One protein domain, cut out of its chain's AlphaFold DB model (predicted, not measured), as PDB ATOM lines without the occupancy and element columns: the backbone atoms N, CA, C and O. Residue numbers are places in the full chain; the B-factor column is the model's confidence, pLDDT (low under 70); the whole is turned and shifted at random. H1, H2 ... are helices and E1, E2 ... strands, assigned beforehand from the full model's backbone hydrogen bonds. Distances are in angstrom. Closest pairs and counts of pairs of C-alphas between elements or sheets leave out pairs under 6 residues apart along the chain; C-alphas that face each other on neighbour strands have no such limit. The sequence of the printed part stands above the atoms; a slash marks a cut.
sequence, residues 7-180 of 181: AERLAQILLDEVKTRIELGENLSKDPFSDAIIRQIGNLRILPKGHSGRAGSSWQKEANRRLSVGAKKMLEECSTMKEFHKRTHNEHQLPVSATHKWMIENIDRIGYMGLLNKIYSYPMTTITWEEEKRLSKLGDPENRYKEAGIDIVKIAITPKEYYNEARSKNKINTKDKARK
ATOM      1  N   ALA A   7       8.216  41.284 -25.254       92.81
ATOM      2  CA  ALA A   7       7.389  40.104 -25.023       92.81
ATOM      3  C   ALA A   7       6.536  39.757 -26.253       92.81
ATOM      4  O   ALA A   7       6.490  38.597 -26.646       92.81
ATOM      5  N   GLU A   8       5.951  40.759 -26.911       94.31
ATOM      6  CA  GLU A   8       5.172  40.590 -28.146       94.31
ATOM      7  C   GLU A   8       6.023  40.019 -29.279       94.31
ATOM      8  O   GLU A   8       5.608  39.077 -29.951       94.31
ATOM      9  N   ARG A   9       7.248  40.535 -29.463       93.94
ATOM     10  CA  ARG A   9       8.172  40.002 -30.478       93.94
ATOM     11  C   ARG A   9       8.540  38.547 -30.205       93.94
ATOM     12  O   ARG A   9       8.568  37.747 -31.129       93.94
ATOM     13  N   LEU A  10       8.820  38.206 -28.947       95.31
ATOM     14  CA  LEU A  10       9.135  36.833 -28.553       95.31
ATOM     15  C   LEU A  10       7.944  35.891 -28.755       95.31
ATOM     16  O   LEU A  10       8.133  34.788 -29.255       95.31
ATOM     17  N   ALA A  11       6.734  36.328 -28.401       96.56
ATOM     18  CA  ALA A  11       5.519  35.549 -28.605       96.56
ATOM     19  C   ALA A  11       5.248  35.308 -30.096       96.56
ATOM     20  O   ALA A  11       4.913  34.193 -30.473       96.56
ATOM     21  N   GLN A  12       5.447  36.323 -30.942       96.38
ATOM     22  CA  GLN A  12       5.310  36.182 -32.391       96.38
ATOM     23  C   GLN A  12       6.317  35.173 -32.961       96.38
ATOM     24  O   GLN A  12       5.901  34.217 -33.601       96.38
ATOM     25  N   ILE A  13       7.613  35.341 -32.656       95.88
ATOM     26  CA  ILE A  13       8.679  34.428 -33.109       95.88
ATOM     27  C   ILE A  13       8.362  32.985 -32.720       95.88
ATOM     28  O   ILE A  13       8.523  32.079 -33.527       95.88
ATOM     29  N   LEU A  14       7.907  32.773 -31.485       96.88
ATOM     30  CA  LEU A  14       7.573  31.443 -31.003       96.88
ATOM     31  C   LEU A  14       6.416  30.816 -31.789       96.88
ATOM     32  O   LEU A  14       6.521  29.663 -32.193       96.88
ATOM     33  N   LEU A  15       5.328  31.556 -32.013       96.75
ATOM     34  CA  LEU A  15       4.186  31.024 -32.760       96.75
ATOM     35  C   LEU A  15       4.547  30.732 -34.222       96.75
ATOM     36  O   LEU A  15       4.132  29.698 -34.737       96.75
ATOM     37  N   ASP A  16       5.318  31.606 -34.869       96.06
ATOM     38  CA  ASP A  16       5.733  31.426 -36.267       96.06
ATOM     39  C   ASP A  16       6.658  30.211 -36.424       96.06
ATOM     40  O   ASP A  16       6.468  29.390 -37.325       96.06
ATOM     41  N   GLU A  17       7.612  30.047 -35.504       96.25
ATOM     42  CA  GLU A  17       8.513  28.893 -35.480       96.25
ATOM     43  C   GLU A  17       7.739  27.587 -35.262       96.25
ATOM     44  O   GLU A  17       7.926  26.614 -35.987       96.25
ATOM     45  N   VAL A  18       6.828  27.559 -34.285       95.38
ATOM     46  CA  VAL A  18       6.028  26.365 -33.979       95.38
ATOM     47  C   VAL A  18       5.151  25.972 -35.163       95.38
ATOM     48  O   VAL A  18       5.092  24.789 -35.491       95.38
ATOM     49  N   LYS A  19       4.516  26.936 -35.842       95.31
ATOM     50  CA  LYS A  19       3.731  26.672 -37.059       95.31
ATOM     51  C   LYS A  19       4.586  26.060 -38.160       95.31
ATOM     52  O   LYS A  19       4.237  25.003 -38.675       95.31
ATOM     53  N   THR A  20       5.740  26.663 -38.434       95.81
ATOM     54  CA  THR A  20       6.689  26.157 -39.437       95.81
ATOM     55  C   THR A  20       7.094  24.715 -39.133       95.81
ATOM     56  O   THR A  20       7.073  23.848 -40.000       95.81
ATOM     57  N   ARG A  21       7.410  24.411 -37.873       94.88
ATOM     58  CA  ARG A  21       7.839  23.067 -37.468       94.88
ATOM     59  C   ARG A  21       6.709  22.033 -37.505       94.88
ATOM     60  O   ARG A  21       6.974  20.868 -37.793       94.88
ATOM     61  N   ILE A  22       5.460  22.444 -37.260       93.88
ATOM     62  CA  ILE A  22       4.274  21.595 -37.476       93.88
ATOM     63  C   ILE A  22       4.128  21.259 -38.963       93.88
ATOM     64  O   ILE A  22       3.927  20.093 -39.297       93.88
ATOM     65  N   GLU A  23       4.274  22.244 -39.854       95.25
ATOM     66  CA  GLU A  23       4.221  22.037 -41.310       95.25
ATOM     67  C   GLU A  23       5.326  21.089 -41.804       95.25
ATOM     68  O   GLU A  23       5.101  20.289 -42.710       95.25
ATOM     69  N   LEU A  24       6.497  21.123 -41.161       96.31
ATOM     70  CA  LEU A  24       7.613  20.209 -41.423       96.31
ATOM     71  C   LEU A  24       7.447  18.815 -40.787       96.31
ATOM     72  O   LEU A  24       8.290  17.944 -41.000       96.31
ATOM     73  N   GLY A  25       6.380  18.579 -40.015       94.56
ATOM     74  CA  GLY A  25       6.121  17.293 -39.361       94.56
ATOM     75  C   GLY A  25       7.064  16.972 -38.196       94.56
ATOM     76  O   GLY A  25       7.284  15.799 -37.886       94.56
ATOM     77  N   GLU A  26       7.647  17.982 -37.546       93.88
ATOM     78  CA  GLU A  26       8.549  17.776 -36.412       93.88
ATOM     79  C   GLU A  26       7.819  17.354 -35.121       93.88
ATOM     80  O   GLU A  26       6.677  17.728 -34.850       93.88
ATOM     81  N   ASN A  27       8.516  16.616 -34.249       89.62
ATOM     82  CA  ASN A  27       8.008  16.274 -32.919       89.62
ATOM     83  C   ASN A  27       8.271  17.409 -31.916       89.62
ATOM     84  O   ASN A  27       9.402  17.617 -31.478       89.62
ATOM     85  N   LEU A  28       7.201  18.079 -31.485       89.50
ATOM     86  CA  LEU A  28       7.266  19.223 -30.570       89.50
ATOM     87  C   LEU A  28       7.036  18.885 -29.086       89.50
ATOM     88  O   LEU A  28       7.005  19.779 -28.246       89.50
ATOM     89  N   SER A  29       6.901  17.608 -28.712       80.25
ATOM     90  CA  SER A  29       6.518  17.206 -27.342       80.25
ATOM     91  C   SER A  29       7.482  17.657 -26.229       80.25
ATOM     92  O   SER A  29       7.079  17.750 -25.067       80.25
ATOM     93  N   LYS A  30       8.748  17.944 -26.560       77.44
ATOM     94  CA  LYS A  30       9.779  18.453 -25.642       77.44
ATOM     95  C   LYS A  30      10.703  19.411 -26.382       77.44
ATOM     96  O   LYS A  30      11.818  19.039 -26.727       77.44
ATOM     97  N   ASP A  31      10.228  20.627 -26.627       88.00
ATOM     98  CA  ASP A  31      10.986  21.654 -27.342       88.00
ATOM     99  C   ASP A  31      11.672  22.645 -26.378       88.00
ATOM    100  O   ASP A  31      11.014  23.539 -25.831       88.00
ATOM    101  N   PRO A  32      13.000  22.543 -26.165       90.06
ATOM    102  CA  PRO A  32      13.718  23.447 -25.271       90.06
ATOM    103  C   PRO A  32      13.677  24.902 -25.746       90.06
ATOM    104  O   PRO A  32      13.768  25.811 -24.916       90.06
ATOM    105  N   PHE A  33      13.548  25.125 -27.059       91.44
ATOM    106  CA  PHE A  33      13.431  26.457 -27.641       91.44
ATOM    107  C   PHE A  33      12.135  27.137 -27.189       91.44
ATOM    108  O   PHE A  33      12.193  28.208 -26.571       91.44
ATOM    109  N   SER A  34      10.988  26.481 -27.398       94.31
ATOM    110  CA  SER A  34       9.680  26.962 -26.948       94.31
ATOM    111  C   SER A  34       9.661  27.246 -25.454       94.31
ATOM    112  O   SER A  34       9.323  28.355 -25.028       94.31
ATOM    113  N   ASP A  35      10.127  26.294 -24.647       93.00
ATOM    114  CA  ASP A  35      10.163  26.455 -23.199       93.00
ATOM    115  C   ASP A  35      11.041  27.645 -22.766       93.00
ATOM    116  O   ASP A  35      10.715  28.378 -21.823       93.00
ATOM    117  N   ALA A  36      12.177  27.860 -23.438       93.38
ATOM    118  CA  ALA A  36      13.065  28.983 -23.155       93.38
ATOM    119  C   ALA A  36      12.433  30.335 -23.512       93.38
ATOM    120  O   ALA A  36      12.678  31.319 -22.806       93.38
ATOM    121  N   ILE A  37      11.634  30.412 -24.578       95.50
ATOM    122  CA  ILE A  37      10.923  31.643 -24.937       95.50
ATOM    123  C   ILE A  37       9.765  31.910 -23.974       95.50
ATOM    124  O   ILE A  37       9.665  33.025 -23.459       95.50
ATOM    125  N   ILE A  38       8.956  30.897 -23.647       95.06
ATOM    126  CA  ILE A  38       7.854  31.018 -22.676       95.06
ATOM    127  C   ILE A  38       8.381  31.538 -21.331       95.06
ATOM    128  O   ILE A  38       7.846  32.506 -20.783       95.06
ATOM    129  N   ARG A  39       9.493  30.975 -20.833       93.25
ATOM    130  CA  ARG A  39      10.161  31.467 -19.613       93.25
ATOM    131  C   ARG A  39      10.591  32.925 -19.733       93.25
ATOM    132  O   ARG A  39      10.360  33.706 -18.815       93.25
ATOM    133  N   GLN A  40      11.199  33.311 -20.855       94.38
ATOM    134  CA  GLN A  40      11.630  34.695 -21.065       94.38
ATOM    135  C   GLN A  40      10.454  35.673 -21.054       94.38
ATOM    136  O   GLN A  40      10.561  36.725 -20.424       94.38
ATOM    137  N   ILE A  41       9.338  35.330 -21.700       94.56
ATOM    138  CA  ILE A  41       8.116  36.145 -21.693       94.56
ATOM    139  C   ILE A  41       7.587  36.298 -20.262       94.56
ATOM    140  O   ILE A  41       7.315  37.421 -19.830       94.56
ATOM    141  N   GLY A  42       7.502  35.197 -19.508       92.62
ATOM    142  CA  GLY A  42       7.090  35.221 -18.103       92.62
ATOM    143  C   GLY A  42       8.000  36.101 -17.238       92.62
ATOM    144  O   GLY A  42       7.517  36.924 -16.464       92.62
ATOM    145  N   ASN A  43       9.317  36.012 -17.427       92.38
ATOM    146  CA  ASN A  43      10.292  36.822 -16.692       92.38
ATOM    147  C   ASN A  43      10.161  38.320 -16.998       92.38
ATOM    148  O   ASN A  43      10.251  39.150 -16.093       92.38
ATOM    149  N   LEU A  44       9.925  38.692 -18.260       92.12
ATOM    150  CA  LEU A  44       9.759  40.095 -18.657       92.12
ATOM    151  C   LEU A  44       8.570  40.774 -17.963       92.12
ATOM    152  O   LEU A  44       8.564  41.995 -17.837       92.12
ATOM    153  N   ARG A  45       7.600  40.004 -17.454       88.56
ATOM    154  CA  ARG A  45       6.455  40.542 -16.707       88.56
ATOM    155  C   ARG A  45       6.833  41.138 -15.349       88.56
ATOM    156  O   ARG A  45       6.124  42.032 -14.872       88.56
ATOM    157  N   ILE A  46       7.887  40.610 -14.725       89.50
ATOM    158  CA  ILE A  46       8.330  40.974 -13.370       89.50
ATOM    159  C   ILE A  46       9.608  41.815 -13.369       89.50
ATOM    160  O   ILE A  46       9.856  42.545 -12.414       89.50
ATOM    161  N   LEU A  47      10.420  41.724 -14.423       89.25
ATOM    162  CA  LEU A  47      11.680  42.450 -14.515       89.25
ATOM    163  C   LEU A  47      11.462  43.932 -14.875       89.25
ATOM    164  O   LEU A  47      10.488  44.273 -15.549       89.25
ATOM    165  N   PRO A  48      12.385  44.828 -14.481       85.38
ATOM    166  CA  PRO A  48      12.356  46.223 -14.908       85.38
ATOM    167  C   PRO A  48      12.412  46.376 -16.435       85.38
ATOM    168  O   PRO A  48      12.995  45.551 -17.148       85.38
ATOM    169  N   LYS A  49      11.860  47.483 -16.946       83.31
ATOM    170  CA  LYS A  49      11.903  47.813 -18.376       83.31
ATOM    171  C   LYS A  49      13.351  47.846 -18.880       83.31
ATOM    172  O   LYS A  49      14.230  48.399 -18.229       83.31
ATOM    173  N   GLY A  50      13.585  47.265 -20.057       81.19
ATOM    174  CA  GLY A  50      14.913  47.187 -20.678       81.19
ATOM    175  C   GLY A  50      15.751  45.979 -20.244       81.19
ATOM    176  O   GLY A  50      16.785  45.715 -20.855       81.19
ATOM    177  N   HIS A  51      15.304  45.200 -19.256       84.75
ATOM    178  CA  HIS A  51      16.030  44.009 -18.830       84.75
ATOM    179  C   HIS A  51      15.927  42.861 -19.850       84.75
ATOM    180  O   HIS A  51      14.970  42.732 -20.619       84.75
ATOM    181  N   SER A  52      16.925  41.975 -19.837       85.62
ATOM    182  CA  SER A  52      16.844  40.702 -20.553       85.62
ATOM    183  C   SER A  52      15.894  39.746 -19.832       85.62
ATOM    184  O   SER A  52      16.051  39.522 -18.632       85.62
ATOM    185  N   GLY A  53      14.981  39.108 -20.571       85.06
ATOM    186  CA  GLY A  53      14.141  38.014 -20.058       85.06
ATOM    187  C   GLY A  53      14.939  36.768 -19.647       85.06
ATOM    188  O   GLY A  53      14.389  35.856 -19.041       85.06
ATOM    189  N   ARG A  54      16.247  36.726 -19.939       87.38
ATOM    190  CA  ARG A  54      17.185  35.665 -19.532       87.38
ATOM    191  C   ARG A  54      17.783  35.895 -18.136       87.38
ATOM    192  O   ARG A  54      18.834  35.346 -17.823       87.38
ATOM    193  N   ALA A  55      17.171  36.755 -17.321       87.69
ATOM    194  CA  ALA A  55      17.641  37.018 -15.967       87.69
ATOM    195  C   ALA A  55      17.618  35.736 -15.123       87.69
ATOM    196  O   ALA A  55      16.653  34.974 -15.183       87.69
ATOM    197  N   GLY A  56      18.664  35.525 -14.321       88.75
ATOM    198  CA  GLY A  56      18.723  34.411 -13.378       88.75
ATOM    199  C   GLY A  56      17.678  34.529 -12.264       88.75
ATOM    200  O   GLY A  56      17.151  35.610 -11.996       88.75
ATOM    201  N   SER A  57      17.413  33.415 -11.577       88.12
ATOM    202  CA  SER A  57      16.394  33.341 -10.516       88.12
ATOM    203  C   SER A  57      16.601  34.371  -9.398       88.12
ATOM    204  O   SER A  57      15.630  34.932  -8.902       88.12
ATOM    205  N   SER A  58      17.851  34.687  -9.036       91.19
ATOM    206  CA  SER A  58      18.152  35.739  -8.053       91.19
ATOM    207  C   SER A  58      17.587  37.096  -8.478       91.19
ATOM    208  O   SER A  58      16.815  37.693  -7.744       91.19
ATOM    209  N   TRP A  59      17.882  37.543  -9.697       92.31
ATOM    210  CA  TRP A  59      17.378  38.813 -10.231       92.31
ATOM    211  C   TRP A  59      15.857  38.860 -10.337       92.31
ATOM    212  O   TRP A  59      15.242  39.892 -10.085       92.31
ATOM    213  N   GLN A  60      15.245  37.738 -10.705       93.62
ATOM    214  CA  GLN A  60      13.794  37.630 -10.734       93.62
ATOM    215  C   GLN A  60      13.208  37.820  -9.326       93.62
ATOM    216  O   GLN A  60      12.287  38.611  -9.169       93.62
ATOM    217  N   LYS A  61      13.764  37.159  -8.298       95.31
ATOM    218  CA  LYS A  61      13.344  37.337  -6.893       95.31
ATOM    219  C   LYS A  61      13.568  38.763  -6.401       95.31
ATOM    220  O   LYS A  61      12.719  39.300  -5.706       95.31
ATOM    221  N   GLU A  62      14.669  39.400  -6.797       95.25
ATOM    222  CA  GLU A  62      14.944  40.801  -6.467       95.25
ATOM    223  C   GLU A  62      13.854  41.755  -6.978       95.25
ATOM    224  O   GLU A  62      13.579  42.757  -6.320       95.25
ATOM    225  N   ALA A  63      13.252  41.457  -8.135       95.12
ATOM    226  CA  ALA A  63      12.285  42.316  -8.819       95.12
ATOM    227  C   ALA A  63      10.813  41.908  -8.613       95.12
ATOM    228  O   ALA A  63       9.911  42.725  -8.817       95.12
ATOM    229  N   ASN A  64      10.537  40.658  -8.231       95.94
ATOM    230  CA  ASN A  64       9.172  40.156  -8.161       95.94
ATOM    231  C   ASN A  64       8.422  40.735  -6.954       95.94
ATOM    232  O   ASN A  64       8.752  40.473  -5.802       95.94
ATOM    233  N   ARG A  65       7.366  41.504  -7.227       96.38
ATOM    234  CA  ARG A  65       6.469  42.053  -6.196       96.38
ATOM    235  C   ARG A  65       5.360  41.090  -5.789       96.38
ATOM    236  O   ARG A  65       4.630  41.383  -4.848       96.38
ATOM    237  N   ARG A  66       5.181  39.989  -6.520       96.62
ATOM    238  CA  ARG A  66       4.181  38.966  -6.222       96.62
ATOM    239  C   ARG A  66       4.833  37.877  -5.377       96.62
ATOM    240  O   ARG A  66       5.640  37.099  -5.883       96.62
ATOM    241  N   LEU A  67       4.482  37.852  -4.098       97.88
ATOM    242  CA  LEU A  67       5.020  36.931  -3.100       97.88
ATOM    243  C   LEU A  67       3.873  36.138  -2.471       97.88
ATOM    244  O   LEU A  67       2.757  36.647  -2.387       97.88
ATOM    245  N   SER A  68       4.132  34.946  -1.952       97.81
ATOM    246  CA  SER A  68       3.258  34.393  -0.916       97.81
ATOM    247  C   SER A  68       3.382  35.192   0.387       97.81
ATOM    248  O   SER A  68       4.379  35.885   0.624       97.81
ATOM    249  N   VAL A  69       2.398  35.071   1.278       97.88
ATOM    250  CA  VAL A  69       2.502  35.603   2.648       97.88
ATOM    251  C   VAL A  69       3.718  35.011   3.373       97.88
ATOM    252  O   VAL A  69       4.432  35.746   4.059       97.88
ATOM    253  N   GLY A  70       4.016  33.722   3.166       97.56
ATOM    254  CA  GLY A  70       5.213  33.078   3.708       97.56
ATOM    255  C   GLY A  70       6.501  33.728   3.204       97.56
ATOM    256  O   GLY A  70       7.358  34.099   4.003       97.56
ATOM    257  N   ALA A  71       6.628  33.956   1.896       98.00
ATOM    258  CA  ALA A  71       7.789  34.629   1.323       98.00
ATOM    259  C   ALA A  71       7.892  36.097   1.768       98.00
ATOM    260  O   ALA A  71       8.995  36.566   2.037       98.00
ATOM    261  N   LYS A  72       6.774  36.818   1.924       98.19
ATOM    262  CA  LYS A  72       6.779  38.172   2.508       98.19
ATOM    263  C   LYS A  72       7.330  38.162   3.937       98.19
ATOM    264  O   LYS A  72       8.168  38.994   4.263       98.19
ATOM    265  N   LYS A  73       6.928  37.196   4.763       97.38
ATOM    266  CA  LYS A  73       7.484  37.029   6.112       97.38
ATOM    267  C   LYS A  73       8.989  36.731   6.068       97.38
ATOM    268  O   LYS A  73       9.754  37.348   6.799       97.38
ATOM    269  N   MET A  74       9.442  35.875   5.147       96.75
ATOM    270  CA  MET A  74      10.879  35.619   4.946       96.75
ATOM    271  C   MET A  74      11.652  36.876   4.539       96.75
ATOM    272  O   MET A  74      12.786  37.054   4.978       96.75
ATOM    273  N   LEU A  75      11.063  37.737   3.705       96.62
ATOM    274  CA  LEU A  75      11.656  39.015   3.308       96.62
ATOM    275  C   LEU A  75      11.891  39.927   4.523       96.62
ATOM    276  O   LEU A  75      12.925  40.587   4.605       96.62
ATOM    277  N   GLU A  76      10.948  39.934   5.466       94.50
ATOM    278  CA  GLU A  76      11.001  40.738   6.691       94.50
ATOM    279  C   GLU A  76      11.976  40.163   7.735       94.50
ATOM    280  O   GLU A  76      12.672  40.927   8.402       94.50
ATOM    281  N   GLU A  77      12.069  38.833   7.849       94.62
ATOM    282  CA  GLU A  77      12.927  38.139   8.823       94.62
ATOM    283  C   GLU A  77      14.397  38.026   8.393       94.62
ATOM    284  O   GLU A  77      15.301  38.085   9.228       94.62
ATOM    285  N   CYS A  78      14.661  37.814   7.101       94.31
ATOM    286  CA  CYS A  78      16.019  37.590   6.610       94.31
ATOM    287  C   CYS A  78      16.839  38.878   6.691       94.31
ATOM    288  O   CYS A  78      16.435  39.920   6.174       94.31
ATOM    289  N   SER A  79      18.060  38.791   7.222       91.06
ATOM    290  CA  SER A  79      18.934  39.966   7.370       91.06
ATOM    291  C   SER A  79      19.539  40.428   6.041       91.06
ATOM    292  O   SER A  79      20.012  41.559   5.907       91.06
ATOM    293  N   THR A  80      19.573  39.542   5.041       93.56
ATOM    294  CA  THR A  80      20.170  39.826   3.734       93.56
ATOM    295  C   THR A  80      19.357  39.238   2.589       93.56
ATOM    296  O   THR A  80      18.782  38.157   2.701       93.56
ATOM    297  N   MET A  81      19.446  39.881   1.422       94.88
ATOM    298  CA  MET A  81      18.895  39.353   0.169       94.88
ATOM    299  C   MET A  81      19.409  37.939  -0.156       94.88
ATOM    300  O   MET A  81      18.680  37.101  -0.676       94.88
ATOM    301  N   LYS A  82      20.672  37.640   0.174       95.25
ATOM    302  CA  LYS A  82      21.266  36.316  -0.060       95.25
ATOM    303  C   LYS A  82      20.561  35.228   0.751       95.25
ATOM    304  O   LYS A  82      20.389  34.119   0.254       95.25
ATOM    305  N   GLU A  83      20.181  35.530   1.985       95.75
ATOM    306  CA  GLU A  83      19.434  34.614   2.845       95.75
ATOM    307  C   GLU A  83      18.003  34.423   2.332       95.75
ATOM    308  O   GLU A  83      17.573  33.285   2.138       95.75
ATOM    309  N   PHE A  84      17.332  35.522   1.970       97.25
ATOM    310  CA  PHE A  84      16.020  35.483   1.328       97.25
ATOM    311  C   PHE A  84      16.026  34.600   0.073       97.25
ATOM    312  O   PHE A  84      15.186  33.711  -0.075       97.25
ATOM    313  N   HIS A  85      17.030  34.755  -0.797       96.94
ATOM    314  CA  HIS A  85      17.192  33.931  -1.997       96.94
ATOM    315  C   HIS A  85      17.333  32.438  -1.701       96.94
ATOM    316  O   HIS A  85      16.847  31.630  -2.492       96.94
ATOM    317  N   LYS A  86      18.008  32.070  -0.605       96.19
ATOM    318  CA  LYS A  86      18.206  30.668  -0.210       96.19
ATOM    319  C   LYS A  86      16.923  30.025   0.311       96.19
ATOM    320  O   LYS A  86      16.731  28.836   0.089       96.19
ATOM    321  N   ARG A  87      16.064  30.792   0.991       96.62
ATOM    322  CA  ARG A  87      14.848  30.292   1.661       96.62
ATOM    323  C   ARG A  87      13.592  30.323   0.785       96.62
ATOM    324  O   ARG A  87      12.565  29.771   1.164       96.62
ATOM    325  N   THR A  88      13.678  30.946  -0.386       97.25
ATOM    326  CA  THR A  88      12.555  31.097  -1.319       97.25
ATOM    327  C   THR A  88      12.860  30.506  -2.689       97.25
ATOM    328  O   THR A  88      14.019  30.255  -3.028       97.25
ATOM    329  N   HIS A  89      11.834  30.332  -3.518       94.38
ATOM    330  CA  HIS A  89      11.921  29.937  -4.922       94.38
ATOM    331  C   HIS A  89      10.894  30.707  -5.765       94.38
ATOM    332  O   HIS A  89       9.914  31.212  -5.230       94.38
ATOM    333  N   ASN A  90      11.140  30.833  -7.071       93.38
ATOM    334  CA  ASN A  90      10.168  31.403  -8.004       93.38
ATOM    335  C   ASN A  90       9.390  30.280  -8.664       93.38
ATOM    336  O   ASN A  90       9.970  29.491  -9.400       93.38
ATOM    337  N   GLU A  91       8.091  30.250  -8.436       90.62
ATOM    338  CA  GLU A  91       7.217  29.204  -8.931       90.62
ATOM    339  C   GLU A  91       6.356  29.731 -10.086       90.62
ATOM    340  O   GLU A  91       5.939  30.896 -10.112       90.62
ATOM    341  N   HIS A  92       6.153  28.866 -11.080       88.38
ATOM    342  CA  HIS A  92       5.231  29.086 -12.186       88.38
ATOM    343  C   HIS A  92       3.962  28.269 -11.943       88.38
ATOM    344  O   HIS A  92       3.965  27.058 -12.172       88.38
ATOM    345  N   GLN A  93       2.884  28.952 -11.552       88.00
ATOM    346  CA  GLN A  93       1.597  28.338 -11.215       88.00
ATOM    347  C   GLN A  93       1.099  27.396 -12.322       88.00
ATOM    348  O   GLN A  93       0.673  26.275 -12.040       88.00
ATOM    349  N   LEU A  94       1.233  27.831 -13.582       89.50
ATOM    350  CA  LEU A  94       1.143  26.978 -14.764       89.50
ATOM    351  C   LEU A  94       2.564  26.590 -15.213       89.50
ATOM    352  O   LEU A  94       3.320  27.468 -15.640       89.50
ATOM    353  N   PRO A  95       2.932  25.296 -15.185       88.19
ATOM    354  CA  PRO A  95       4.225  24.849 -15.682       88.19
ATOM    355  C   PRO A  95       4.478  25.279 -17.132       88.19
ATOM    356  O   PRO A  95       3.574  25.313 -17.971       88.19
ATOM    357  N   VAL A  96       5.740  25.560 -17.456       90.56
ATOM    358  CA  VAL A  96       6.158  25.980 -18.807       90.56
ATOM    359  C   VAL A  96       5.767  24.939 -19.857       90.56
ATOM    360  O   VAL A  96       5.203  25.294 -20.885       90.56
ATOM    361  N   SER A  97       5.970  23.657 -19.553       89.06
ATOM    362  CA  SER A  97       5.573  22.543 -20.419       89.06
ATOM    363  C   SER A  97       4.060  22.476 -20.644       89.06
ATOM    364  O   SER A  97       3.612  22.166 -21.744       89.06
ATOM    365  N   ALA A  98       3.256  22.807 -19.632       90.81
ATOM    366  CA  ALA A  98       1.802  22.863 -19.759       90.81
ATOM    367  C   ALA A  98       1.356  24.062 -20.613       90.81
ATOM    368  O   ALA A  98       0.438  23.940 -21.421       90.81
ATOM    369  N   THR A  99       2.044  25.202 -20.495       93.50
ATOM    370  CA  THR A  99       1.837  26.361 -21.381       93.50
ATOM    371  C   THR A  99       2.182  26.019 -22.830       93.50
ATOM    372  O   THR A  99       1.425  26.349 -23.738       93.50
ATOM    373  N   HIS A 100       3.305  25.333 -23.042       93.88
ATOM    374  CA  HIS A 100       3.747  24.880 -24.354       93.88
ATOM    375  C   HIS A 100       2.733  23.908 -24.978       93.88
ATOM    376  O   HIS A 100       2.291  24.130 -26.103       93.88
ATOM    377  N   LYS A 101       2.279  22.899 -24.225       93.19
ATOM    378  CA  LYS A 101       1.224  21.982 -24.674       93.19
ATOM    379  C   LYS A 101      -0.047  22.732 -25.085       93.19
ATOM    380  O   LYS A 101      -0.534  22.534 -26.193       93.19
ATOM    381  N   TRP A 102      -0.533  23.642 -24.235       94.75
ATOM    382  CA  TRP A 102      -1.704  24.466 -24.546       94.75
ATOM    383  C   TRP A 102      -1.508  25.286 -25.828       94.75
ATOM    384  O   TRP A 102      -2.428  25.400 -26.631       94.75
ATOM    385  N   MET A 103      -0.316  25.850 -26.039       95.38
ATOM    386  CA  MET A 103      -0.009  26.626 -27.239       95.38
ATOM    387  C   MET A 103      -0.104  25.763 -28.501       95.38
ATOM    388  O   MET A 103      -0.743  26.199 -29.451       95.38
ATOM    389  N   ILE A 104       0.472  24.554 -28.502       94.19
ATOM    390  CA  ILE A 104       0.372  23.620 -29.637       94.19
ATOM    391  C   ILE A 104      -1.096  23.278 -29.918       94.19
ATOM    392  O   ILE A 104      -1.549  23.384 -31.051       94.19
ATOM    393  N   GLU A 105      -1.865  22.929 -28.882       94.56
ATOM    394  CA  GLU A 105      -3.283  22.553 -29.007       94.56
ATOM    395  C   GLU A 105      -4.179  23.686 -29.538       94.56
ATOM    396  O   GLU A 105      -5.298  23.436 -29.985       94.56
ATOM    397  N   ASN A 106      -3.712  24.935 -29.477       96.31
ATOM    398  CA  ASN A 106      -4.484  26.120 -29.845       96.31
ATOM    399  C   ASN A 106      -3.819  26.956 -30.952       96.31
ATOM    400  O   ASN A 106      -4.288  28.061 -31.228       96.31
ATOM    401  N   ILE A 107      -2.756  26.452 -31.590       94.19
ATOM    402  CA  ILE A 107      -1.852  27.225 -32.462       94.19
ATOM    403  C   ILE A 107      -2.560  27.907 -33.646       94.19
ATOM    404  O   ILE A 107      -2.211  29.030 -34.018       94.19
ATOM    405  N   ASP A 108      -3.606  27.275 -34.179       93.75
ATOM    406  CA  ASP A 108      -4.399  27.787 -35.305       93.75
ATOM    407  C   ASP A 108      -5.432  28.840 -34.888       93.75
ATOM    408  O   ASP A 108      -5.998  29.542 -35.724       93.75
ATOM    409  N   ARG A 109      -5.703  28.956 -33.584       95.38
ATOM    410  CA  ARG A 109      -6.764  29.805 -33.019       95.38
ATOM    411  C   ARG A 109      -6.227  31.000 -32.245       95.38
ATOM    412  O   ARG A 109      -6.991  31.907 -31.923       95.38
ATOM    413  N   ILE A 110      -4.935  31.008 -31.918       96.44
ATOM    414  CA  ILE A 110      -4.312  32.062 -31.116       96.44
ATOM    415  C   ILE A 110      -3.348  32.902 -31.952       96.44
ATOM    416  O   ILE A 110      -2.563  32.401 -32.752       96.44
ATOM    417  N   GLY A 111      -3.380  34.213 -31.718       96.38
ATOM    418  CA  GLY A 111      -2.289  35.114 -32.085       96.38
ATOM    419  C   GLY A 111      -1.303  35.302 -30.930       96.38
ATOM    420  O   GLY A 111      -1.523  34.807 -29.820       96.38
ATOM    421  N   TYR A 112      -0.255  36.101 -31.153       95.44
ATOM    422  CA  TYR A 112       0.763  36.400 -30.132       95.44
ATOM    423  C   TYR A 112       0.151  36.967 -28.841       95.44
ATOM    424  O   TYR A 112       0.570  36.591 -27.749       95.44
ATOM    425  N   MET A 113      -0.899  37.789 -28.946       95.62
ATOM    426  CA  MET A 113      -1.634  38.299 -27.781       95.62
ATOM    427  C   MET A 113      -2.330  37.194 -26.984       95.62
ATOM    428  O   MET A 113      -2.359  37.259 -25.759       95.62
ATOM    429  N   GLY A 114      -2.859  36.161 -27.648       96.75
ATOM    430  CA  GLY A 114      -3.476  35.016 -26.974       96.75
ATOM    431  C   GLY A 114      -2.459  34.238 -26.139       96.75
ATOM    432  O   GLY A 114      -2.725  33.916 -24.981       96.75
ATOM    433  N   LEU A 115      -1.259  34.023 -26.688       96.62
ATOM    434  CA  LEU A 115      -0.152  33.406 -25.959       96.62
ATOM    435  C   LEU A 115       0.315  34.270 -24.776       96.62
ATOM    436  O   LEU A 115       0.486  33.753 -23.671       96.62
ATOM    437  N   LEU A 116       0.486  35.582 -24.981       95.88
ATOM    438  CA  LEU A 116       0.845  36.507 -23.901       95.88
ATOM    439  C   LEU A 116      -0.184  36.475 -22.771       95.88
ATOM    440  O   LEU A 116       0.194  36.336 -21.608       95.88
ATOM    441  N   ASN A 117      -1.472  36.540 -23.111       95.62
ATOM    442  CA  ASN A 117      -2.553  36.472 -22.137       95.62
ATOM    443  C   ASN A 117      -2.495  35.163 -21.346       95.62
ATOM    444  O   ASN A 117      -2.542  35.208 -20.122       95.62
ATOM    445  N   LYS A 118      -2.293  34.014 -22.007       95.19
ATOM    446  CA  LYS A 118      -2.155  32.728 -21.306       95.19
ATOM    447  C   LYS A 118      -0.997  32.731 -20.311       95.19
ATOM    448  O   LYS A 118      -1.186  32.316 -19.171       95.19
ATOM    449  N   ILE A 119       0.182  33.202 -20.724       94.12
ATOM    450  CA  ILE A 119       1.364  33.267 -19.850       94.12
ATOM    451  C   ILE A 119       1.108  34.217 -18.671       94.12
ATOM    452  O   ILE A 119       1.492  33.926 -17.539       94.12
ATOM    453  N   TYR A 120       0.449  35.351 -18.909       93.25
ATOM    454  CA  TYR A 120       0.211  36.372 -17.888       93.25
ATOM    455  C   TYR A 120      -0.946  36.066 -16.939       93.25
ATOM    456  O   TYR A 120      -0.955  36.624 -15.841       93.25
ATOM    457  N   SER A 121      -1.862  35.165 -17.302       92.88
ATOM    458  CA  SER A 121      -2.910  34.668 -16.400       92.88
ATOM    459  C   SER A 121      -2.354  33.873 -15.215       92.88
ATOM    460  O   SER A 121      -3.002  33.806 -14.175       92.88
ATOM    461  N   TYR A 122      -1.136  33.331 -15.333       90.94
ATOM    462  CA  TYR A 122      -0.468  32.556 -14.281       90.94
ATOM    463  C   TYR A 122       0.894  33.176 -13.940       90.94
ATOM    464  O   TYR A 122       1.948  32.611 -14.252       90.94
ATOM    465  N   PRO A 123       0.900  34.384 -13.349       90.19
ATOM    466  CA  PRO A 123       2.127  35.119 -13.099       90.19
ATOM    467  C   PRO A 123       3.023  34.376 -12.106       90.19
ATOM    468  O   PRO A 123       2.559  33.858 -11.091       90.19
ATOM    469  N   MET A 124       4.327  34.407 -12.380       92.31
ATOM    470  CA  MET A 124       5.345  33.865 -11.486       92.31
ATOM    471  C   MET A 124       5.225  34.481 -10.088       92.31
ATOM    472  O   MET A 124       5.157  35.706  -9.938       92.31
ATOM    473  N   THR A 125       5.275  33.632  -9.068       94.69
ATOM    474  CA  THR A 125       5.191  34.048  -7.666       94.69
ATOM    475  C   THR A 125       6.415  33.556  -6.913       94.69
ATOM    476  O   THR A 125       6.844  32.418  -7.084       94.69
ATOM    477  N   THR A 126       7.003  34.404  -6.074       97.12
ATOM    478  CA  THR A 126       8.035  33.945  -5.142       97.12
ATOM    479  C   THR A 126       7.372  33.339  -3.907       97.12
ATOM    480  O   THR A 126       6.577  34.001  -3.239       97.12
ATOM    481  N   ILE A 127       7.718  32.094  -3.599       96.94
ATOM    482  CA  ILE A 127       7.189  31.303  -2.479       96.94
ATOM    483  C   ILE A 127       8.339  30.749  -1.628       96.94
ATOM    484  O   ILE A 127       9.505  30.840  -2.021       96.94
ATOM    485  N   THR A 128       8.052  30.174  -0.463       97.06
ATOM    486  CA  THR A 128       9.048  29.446   0.340       97.06
ATOM    487  C   THR A 128       9.234  28.009  -0.151       97.06
ATOM    488  O   THR A 128       8.398  27.451  -0.864       97.06
ATOM    489  N   TRP A 129      10.332  27.364   0.248       95.06
ATOM    490  CA  TRP A 129      10.534  25.941  -0.050       95.06
ATOM    491  C   TRP A 129       9.533  25.025   0.670       95.06
ATOM    492  O   TRP A 129       9.223  23.941   0.183       95.06
ATOM    493  N   GLU A 130       9.015  25.434   1.827       93.81
ATOM    494  CA  GLU A 130       7.955  24.713   2.538       93.81
ATOM    495  C   GLU A 130       6.609  24.809   1.807       93.81
ATOM    496  O   GLU A 130       5.850  23.841   1.776       93.81
ATOM    497  N   GLU A 131       6.319  25.958   1.198       94.69
ATOM    498  CA  GLU A 131       5.163  26.155   0.318       94.69
ATOM    499  C   GLU A 131       5.239  25.271  -0.930       94.69
ATOM    500  O   GLU A 131       4.275  24.569  -1.231       94.69
ATOM    501  N   GLU A 132       6.401  25.210  -1.586       92.44
ATOM    502  CA  GLU A 132       6.625  24.375  -2.777       92.44
ATOM    503  C   GLU A 132       6.273  22.897  -2.534       92.44
ATOM    504  O   GLU A 132       5.622  22.248  -3.355       92.44
ATOM    505  N   LYS A 133       6.617  22.358  -1.357       91.00
ATOM    506  CA  LYS A 133       6.300  20.964  -1.002       91.00
ATOM    507  C   LYS A 133       4.795  20.676  -1.042       91.00
ATOM    508  O   LYS A 133       4.408  19.565  -1.408       91.00
ATOM    509  N   ARG A 134       3.946  21.659  -0.716       89.12
ATOM    510  CA  ARG A 134       2.477  21.534  -0.758       89.12
ATOM    511  C   ARG A 134       1.923  21.576  -2.184       89.12
ATOM    512  O   ARG A 134       0.907  20.946  -2.454       89.12
ATOM    513  N   LEU A 135       2.614  22.253  -3.104       86.38
ATOM    514  CA  LEU A 135       2.195  22.416  -4.500       86.38
ATOM    515  C   LEU A 135       2.452  21.189  -5.379       86.38
ATOM    516  O   LEU A 135       1.839  21.063  -6.439       86.38
ATOM    517  N   SER A 136       3.344  20.291  -4.958       70.12
ATOM    518  CA  SER A 136       3.755  19.103  -5.726       70.12
ATOM    519  C   SER A 136       2.624  18.102  -6.024       70.12
ATOM    520  O   SER A 136       2.791  17.232  -6.874       70.12
ATOM    521  N   LYS A 137       1.474  18.226  -5.347       63.06
ATOM    522  CA  LYS A 137       0.333  17.296  -5.432       63.06
ATOM    523  C   LYS A 137      -0.901  17.863  -6.143       63.06
ATOM    524  O   LYS A 137      -1.896  17.155  -6.257       63.06
ATOM    525  N   LEU A 138      -0.860  19.122  -6.581       67.75
ATOM    526  CA  LEU A 138      -2.033  19.852  -7.072       67.75
ATOM    527  C   LEU A 138      -1.874  20.197  -8.554       67.75
ATOM    528  O   LEU A 138      -0.823  20.697  -8.962       67.75
ATOM    529  N   GLY A 139      -2.905  19.889  -9.345       70.12
ATOM    530  CA  GLY A 139      -2.842  19.897 -10.809       70.12
ATOM    531  C   GLY A 139      -3.523  21.081 -11.493       70.12
ATOM    532  O   GLY A 139      -3.070  21.461 -12.569       70.12
ATOM    533  N   ASP A 140      -4.568  21.667 -10.897       83.38
ATOM    534  CA  ASP A 140      -5.258  22.824 -11.476       83.38
ATOM    535  C   ASP A 140      -4.486  24.112 -11.164       83.38
ATOM    536  O   ASP A 140      -4.438  24.518 -10.000       83.38
ATOM    537  N   PRO A 141      -3.901  24.788 -12.170       85.69
ATOM    538  CA  PRO A 141      -3.208  26.042 -11.963       85.69
ATOM    539  C   PRO A 141      -4.103  27.093 -11.316       85.69
ATOM    540  O   PRO A 141      -3.607  27.799 -10.455       85.69
ATOM    541  N   GLU A 142      -5.390  27.211 -11.655       85.25
ATOM    542  CA  GLU A 142      -6.238  28.318 -11.179       85.25
ATOM    543  C   GLU A 142      -6.445  28.293  -9.665       85.25
ATOM    544  O   GLU A 142      -6.295  29.321  -8.998       85.25
ATOM    545  N   ASN A 143      -6.699  27.109  -9.112       86.56
ATOM    546  CA  ASN A 143      -6.961  26.931  -7.687       86.56
ATOM    547  C   ASN A 143      -5.736  26.474  -6.882       86.56
ATOM    548  O   ASN A 143      -5.792  26.459  -5.652       86.56
ATOM    549  N   ARG A 144      -4.601  26.192  -7.539       88.75
ATOM    550  CA  ARG A 144      -3.408  25.562  -6.941       88.75
ATOM    551  C   ARG A 144      -2.953  26.167  -5.615       88.75
ATOM    552  O   ARG A 144      -2.724  25.450  -4.646       88.75
ATOM    553  N   TYR A 145      -2.801  27.492  -5.560       92.00
ATOM    554  CA  TYR A 145      -2.357  28.166  -4.338       92.00
ATOM    555  C   TYR A 145      -3.431  28.134  -3.248       92.00
ATOM    556  O   TYR A 145      -3.117  27.884  -2.087       92.00
ATOM    557  N   LYS A 146      -4.700  28.334  -3.625       90.38
ATOM    558  CA  LYS A 146      -5.838  28.323  -2.698       90.38
ATOM    559  C   LYS A 146      -5.991  26.951  -2.040       90.38
ATOM    560  O   LYS A 146      -6.104  26.870  -0.822       90.38
ATOM    561  N   GLU A 147      -5.928  25.882  -2.828       90.81
ATOM    562  CA  GLU A 147      -5.986  24.495  -2.348       90.81
ATOM    563  C   GLU A 147      -4.792  24.130  -1.459       90.81
ATOM    564  O   GLU A 147      -4.939  23.390  -0.489       90.81
ATOM    565  N   ALA A 148      -3.613  24.695  -1.732       91.19
ATOM    566  CA  ALA A 148      -2.434  24.524  -0.888       91.19
ATOM    567  C   ALA A 148      -2.468  25.360   0.407       91.19
ATOM    568  O   ALA A 148      -1.543  25.240   1.220       91.19
ATOM    569  N   GLY A 149      -3.474  26.224   0.602       93.19
ATOM    570  CA  GLY A 149      -3.509  27.195   1.699       93.19
ATOM    571  C   GLY A 149      -2.342  28.184   1.623       93.19
ATOM    572  O   GLY A 149      -1.633  28.399   2.610       93.19
ATOM    573  N   ILE A 150      -2.060  28.692   0.421       94.94
ATOM    574  CA  ILE A 150      -1.004  29.666   0.141       94.94
ATOM    575  C   ILE A 150      -1.665  30.960  -0.324       94.94
ATOM    576  O   ILE A 150      -2.154  31.060  -1.449       94.94
ATOM    577  N   ASP A 151      -1.629  31.973   0.534       96.38
ATOM    578  CA  ASP A 151      -2.122  33.300   0.193       96.38
ATOM    579  C   ASP A 151      -1.063  34.093  -0.563       96.38
ATOM    580  O   ASP A 151       0.103  34.159  -0.158       96.38
ATOM    581  N   ILE A 152      -1.480  34.729  -1.658       96.12
ATOM    582  CA  ILE A 152      -0.606  35.529  -2.510       96.12
ATOM    583  C   ILE A 152      -0.859  37.012  -2.281       96.12
ATOM    584  O   ILE A 152      -1.989  37.492  -2.347       96.12
ATOM    585  N   VAL A 153       0.219  37.759  -2.086       96.94
ATOM    586  CA  VAL A 153       0.214  39.202  -1.866       96.94
ATOM    587  C   VAL A 153       1.059  39.911  -2.914       96.94
ATOM    588  O   VAL A 153       2.048  39.389  -3.433       96.94
ATOM    589  N   LYS A 154       0.669  41.146  -3.229       96.88
ATOM    590  CA  LYS A 154       1.465  42.047  -4.060       96.88
ATOM    591  C   LYS A 154       1.998  43.176  -3.191       96.88
ATOM    592  O   LYS A 154       1.223  44.002  -2.720       96.88
ATOM    593  N   ILE A 155       3.308  43.205  -2.980       96.06
ATOM    594  CA  ILE A 155       3.961  44.254  -2.191       96.06
ATOM    595  C   ILE A 155       4.186  45.521  -3.029       96.06
ATOM    596  O   ILE A 155       4.283  45.464  -4.259       96.06
ATOM    597  N   ALA A 156       4.223  46.680  -2.365       94.75
ATOM    598  CA  ALA A 156       4.326  47.984  -3.027       94.75
ATOM    599  C   ALA A 156       5.690  48.179  -3.712       94.75
ATOM    600  O   ALA A 156       5.750  48.534  -4.894       94.75
ATOM    601  N   ILE A 157       6.759  47.873  -2.975       95.19
ATOM    602  CA  ILE A 157       8.152  47.919  -3.426       95.19
ATOM    603  C   ILE A 157       8.670  46.513  -3.723       95.19
ATOM    604  O   ILE A 157       8.129  45.524  -3.240       95.19
ATOM    605  N   THR A 158       9.710  46.408  -4.533       96.38
ATOM    606  CA  THR A 158      10.413  45.152  -4.809       96.38
ATOM    607  C   THR A 158      11.222  44.683  -3.592       96.38
ATOM    608  O   THR A 158      11.635  45.507  -2.769       96.38
ATOM    609  N   PRO A 159      11.541  43.380  -3.483       96.62
ATOM    610  CA  PRO A 159      12.475  42.894  -2.470       96.62
ATOM    611  C   PRO A 159      13.809  43.653  -2.475       96.62
ATOM    612  O   PRO A 159      14.376  43.940  -1.421       96.62
ATOM    613  N   LYS A 160      14.328  44.016  -3.656       95.50
ATOM    614  CA  LYS A 160      15.571  44.793  -3.774       95.50
ATOM    615  C   LYS A 160      15.467  46.169  -3.130       95.50
ATOM    616  O   LYS A 160      16.367  46.564  -2.390       95.50
ATOM    617  N   GLU A 161      14.384  46.883  -3.409       95.56
ATOM    618  CA  GLU A 161      14.104  48.188  -2.806       95.56
ATOM    619  C   GLU A 161      13.963  48.063  -1.285       95.56
ATOM    620  O   GLU A 161      14.609  48.822  -0.566       95.56
ATOM    621  N   TYR A 162      13.263  47.034  -0.797       95.12
ATOM    622  CA  TYR A 162      13.117  46.761   0.636       95.12
ATOM    623  C   TYR A 162      14.474  46.685   1.360       95.12
ATOM    624  O   TYR A 162      14.713  47.396   2.339       95.12
ATOM    625  N   TYR A 163      15.417  45.887   0.848       93.56
ATOM    626  CA  TYR A 163      16.746  45.773   1.463       93.56
ATOM    627  C   TYR A 163      17.615  47.027   1.293       93.56
ATOM    628  O   TYR A 163      18.469  47.300   2.144       93.56
ATOM    629  N   ASN A 164      17.419  47.806   0.226       92.56
ATOM    630  CA  ASN A 164      18.112  49.084   0.042       92.56
ATOM    631  C   ASN A 164      17.633  50.140   1.051       92.56
ATOM    632  O   ASN A 164      18.453  50.866   1.625       92.56
ATOM    633  N   GLU A 165      16.329  50.199   1.314       90.69
ATOM    634  CA  GLU A 165      15.741  51.086   2.320       90.69
ATOM    635  C   GLU A 165      16.164  50.692   3.738       90.69
ATOM    636  O   GLU A 165      16.616  51.545   4.506       90.69
ATOM    637  N   ALA A 166      16.109  49.398   4.076       80.12
ATOM    638  CA  ALA A 166      16.551  48.886   5.375       80.12
ATOM    639  C   ALA A 166      18.032  49.218   5.652       80.12
ATOM    640  O   ALA A 166      18.391  49.676   6.740       80.12
ATOM    641  N   ARG A 167      18.903  49.072   4.642       72.00
ATOM    642  CA  ARG A 167      20.319  49.467   4.732       72.00
ATOM    643  C   ARG A 167      20.504  50.967   4.936       72.00
ATOM    644  O   ARG A 167      21.382  51.364   5.701       72.00
ATOM    645  N   SER A 168      19.710  51.789   4.258       71.94
ATOM    646  CA  SER A 168      19.785  53.248   4.377       71.94
ATOM    647  C   SER A 168      19.380  53.718   5.776       71.94
ATOM    648  O   SER A 168      20.108  54.507   6.378       71.94
ATOM    649  N   LYS A 169      18.307  53.155   6.350       71.25
ATOM    650  CA  LYS A 169      17.872  53.441   7.732       71.25
ATOM    651  C   LYS A 169      18.937  53.058   8.766       71.25
ATOM    652  O   LYS A 169      19.251  53.851   9.650       71.25
ATOM    653  N   ASN A 170      19.571  51.894   8.608       62.88
ATOM    654  CA  ASN A 170      20.646  51.461   9.506       62.88
ATOM    655  C   ASN A 170      21.903  52.344   9.417       62.88
ATOM    656  O   ASN A 170      22.533  52.596  10.440       62.88
ATOM    657  N   LYS A 171      22.258  52.852   8.227       60.72
ATOM    658  CA  LYS A 171      23.387  53.786   8.047       60.72
ATOM    659  C   LYS A 171      23.138  55.174   8.646       60.72
ATOM    660  O   LYS A 171      24.093  55.822   9.063       60.72
ATOM    661  N   ILE A 172      21.891  55.644   8.648       61.19
ATOM    662  CA  ILE A 172      21.518  56.917   9.285       61.19
ATOM    663  C   ILE A 172      21.653  56.776  10.807       61.19
ATOM    664  O   ILE A 172      22.394  57.534  11.427       61.19
ATOM    665  N   ASN A 173      21.083  55.711  11.382       59.16
ATOM    666  CA  ASN A 173      21.154  55.447  12.822       59.16
ATOM    667  C   ASN A 173      22.590  55.309  13.364       59.16
ATOM    668  O   ASN A 173      22.854  55.701  14.498       59.16
ATOM    669  N   THR A 174      23.532  54.757  12.590       59.78
ATOM    670  CA  THR A 174      24.938  54.649  13.023       59.78
ATOM    671  C   THR A 174      25.699  55.970  12.932       59.78
ATOM    672  O   THR A 174      26.510  56.252  13.810       59.78
ATOM    673  N   LYS A 175      25.420  56.812  11.927       59.16
ATOM    674  CA  LYS A 175      26.004  58.162  11.831       59.16
ATOM    675  C   LYS A 175      25.508  59.096  12.934       59.16
ATOM    676  O   LYS A 175      26.295  59.887  13.442       59.16
ATOM    677  N   ASP A 176      24.237  58.986  13.316       56.72
ATOM    678  CA  ASP A 176      23.659  59.800  14.391       56.72
ATOM    679  C   ASP A 176      24.152  59.382  15.781       56.72
ATOM    680  O   ASP A 176      24.257  60.227  16.666       56.72
ATOM    681  N   LYS A 177      24.508  58.103  15.974       53.50
ATOM    682  CA  LYS A 177      25.210  57.647  17.185       53.50
ATOM    683  C   LYS A 177      26.646  58.170  17.241       53.50
ATOM    684  O   LYS A 177      27.019  58.761  18.241       53.50
ATOM    685  N   ALA A 178      27.400  58.057  16.146       57.75
ATOM    686  CA  ALA A 178      28.792  58.515  16.078       57.75
ATOM    687  C   ALA A 178      28.974  60.048  16.137       57.75
ATOM    688  O   ALA A 178      30.095  60.521  16.252       57.75
ATOM    689  N   ARG A 179      27.898  60.836  16.003       58.66
ATOM    690  CA  ARG A 179      27.905  62.302  16.185       58.66
ATOM    691  C   ARG A 179      27.519  62.753  17.597       58.66
ATOM    692  O   ARG A 179      27.585  63.946  17.875       58.66
ATOM    693  N   LYS A 180      27.031  61.835  18.434       55.53
ATOM    694  CA  LYS A 180      26.613  62.097  19.821       55.53
ATOM    695  C   LYS A 180      27.630  61.598  20.855       55.53
ATOM    696  O   LYS A 180      27.378  61.753  22.046       55.53
TER     697      LYS A 180
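This is residues 7 to 180 of the 181 residues of an uncharacterized protein of Euryarchaeota archaeon (UniProt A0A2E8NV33). Picture two lobes and a long helical arm: in one lobe two helical hairpins, H1 with H2 and H6 with H7, pack across each other. In the other, two short strand pairs, E1 with E4 and E2 with E3, meet where E1 comes close to E3; H3, H4 and H8 pack on these strands, H5 packs on H4, and from this lobe H10 leads out until residues 168 to 180 stick out. The printed part has 174 residues, with ten named helices and four named strands in the order H1 H2 H3 E1 H4 H5 E2 H6 H7 E3 H8 H9 E4 H10; both two-stranded sheets are antiparallel and the class is mostly helix. The whole is loose, with a radius of gyration of the C-alphas of 19.4 A and spans of 76 by 36 by 22 A.

Start at H1, residues 7 to 23, and H2, residues 32 to 44, a helical hairpin at a shallow tilt of 18 degrees; their closest C-alphas are those of Ala 7 and Ile 41, 5.2 A. H7, residues 112 to 121, touches H1 at a steep tilt of 65 degrees, closest at C-alphas 11 and 112, 5.1 A. H6, residues 96 to 105, forms a hairpin with H7 but only just touches it, with 3 pairs of C-alphas within 8 A, the closest 103 and 115 at 6.9 A. H2 touches H6 with residues 34 to 39 alone, closest at C-alphas 35 and 96, 6.0 A. Look next at E1, residues 66 to 68, antiparallel to E4, residues 152 to 154, with N 153 and O 67 at 2.8 A, within hydrogen-bond range. E2, residues 88 to 91, is antiparallel to E3, residues 125 to 128, with N 89 and O 127 at 2.8 A, also within range. The closest C-alphas of E1 and E3 are 67 and 126, 4.7 A. H3, residues 57 to 63, comes closest to E2 at C-alphas 61 and 90, 6.8 A; H4, residues 69 to 77, to E3 at 71 and 127, 5.1 A; H8, residues 129 to 135, to E2 at 129 and 88, 5.7 A. H4 and H5, residues 81 to 87, form a hairpin, closest at C-alphas 75 and 84, 6.0 A. H9, residues 144 to 147, is close to H8 but not clearly touching, C-alphas 135 and 144 being closest at 6.9 A. H10, residues 159 to 178, touches H3 with residues 159 to 160 alone, closest at C-alphas 62 and 160, 4.9 A. Every O i to N i+4 pair is within hydrogen-bond range in H1 to H7 and H10, and 2 of 3 in H8; H9 is too short for one.

Find C-alpha 7 at (7.389, 40.104, -25.023); from there H1 runs 24.5 A to C-alpha 23. H2 measures 18.3 A, H6 and H7 14.3 A each. H10 runs 29.2 A from C-alpha 159 at (12.475, 42.894, -2.470) to C-alpha 178 at (28.792, 58.515, 16.078).

The two farthest C-alphas, Gly 25 and Lys 180, are 77.0 A apart; without residues 168 to 180 the body spans 55 by 36 by 22 A. The printed part has no cut, and H2 to H3 is a long link of 12 residues. Mean pLDDT of the printed part is 89.9, with residues 137 to 138 and 170 to 180 under 70.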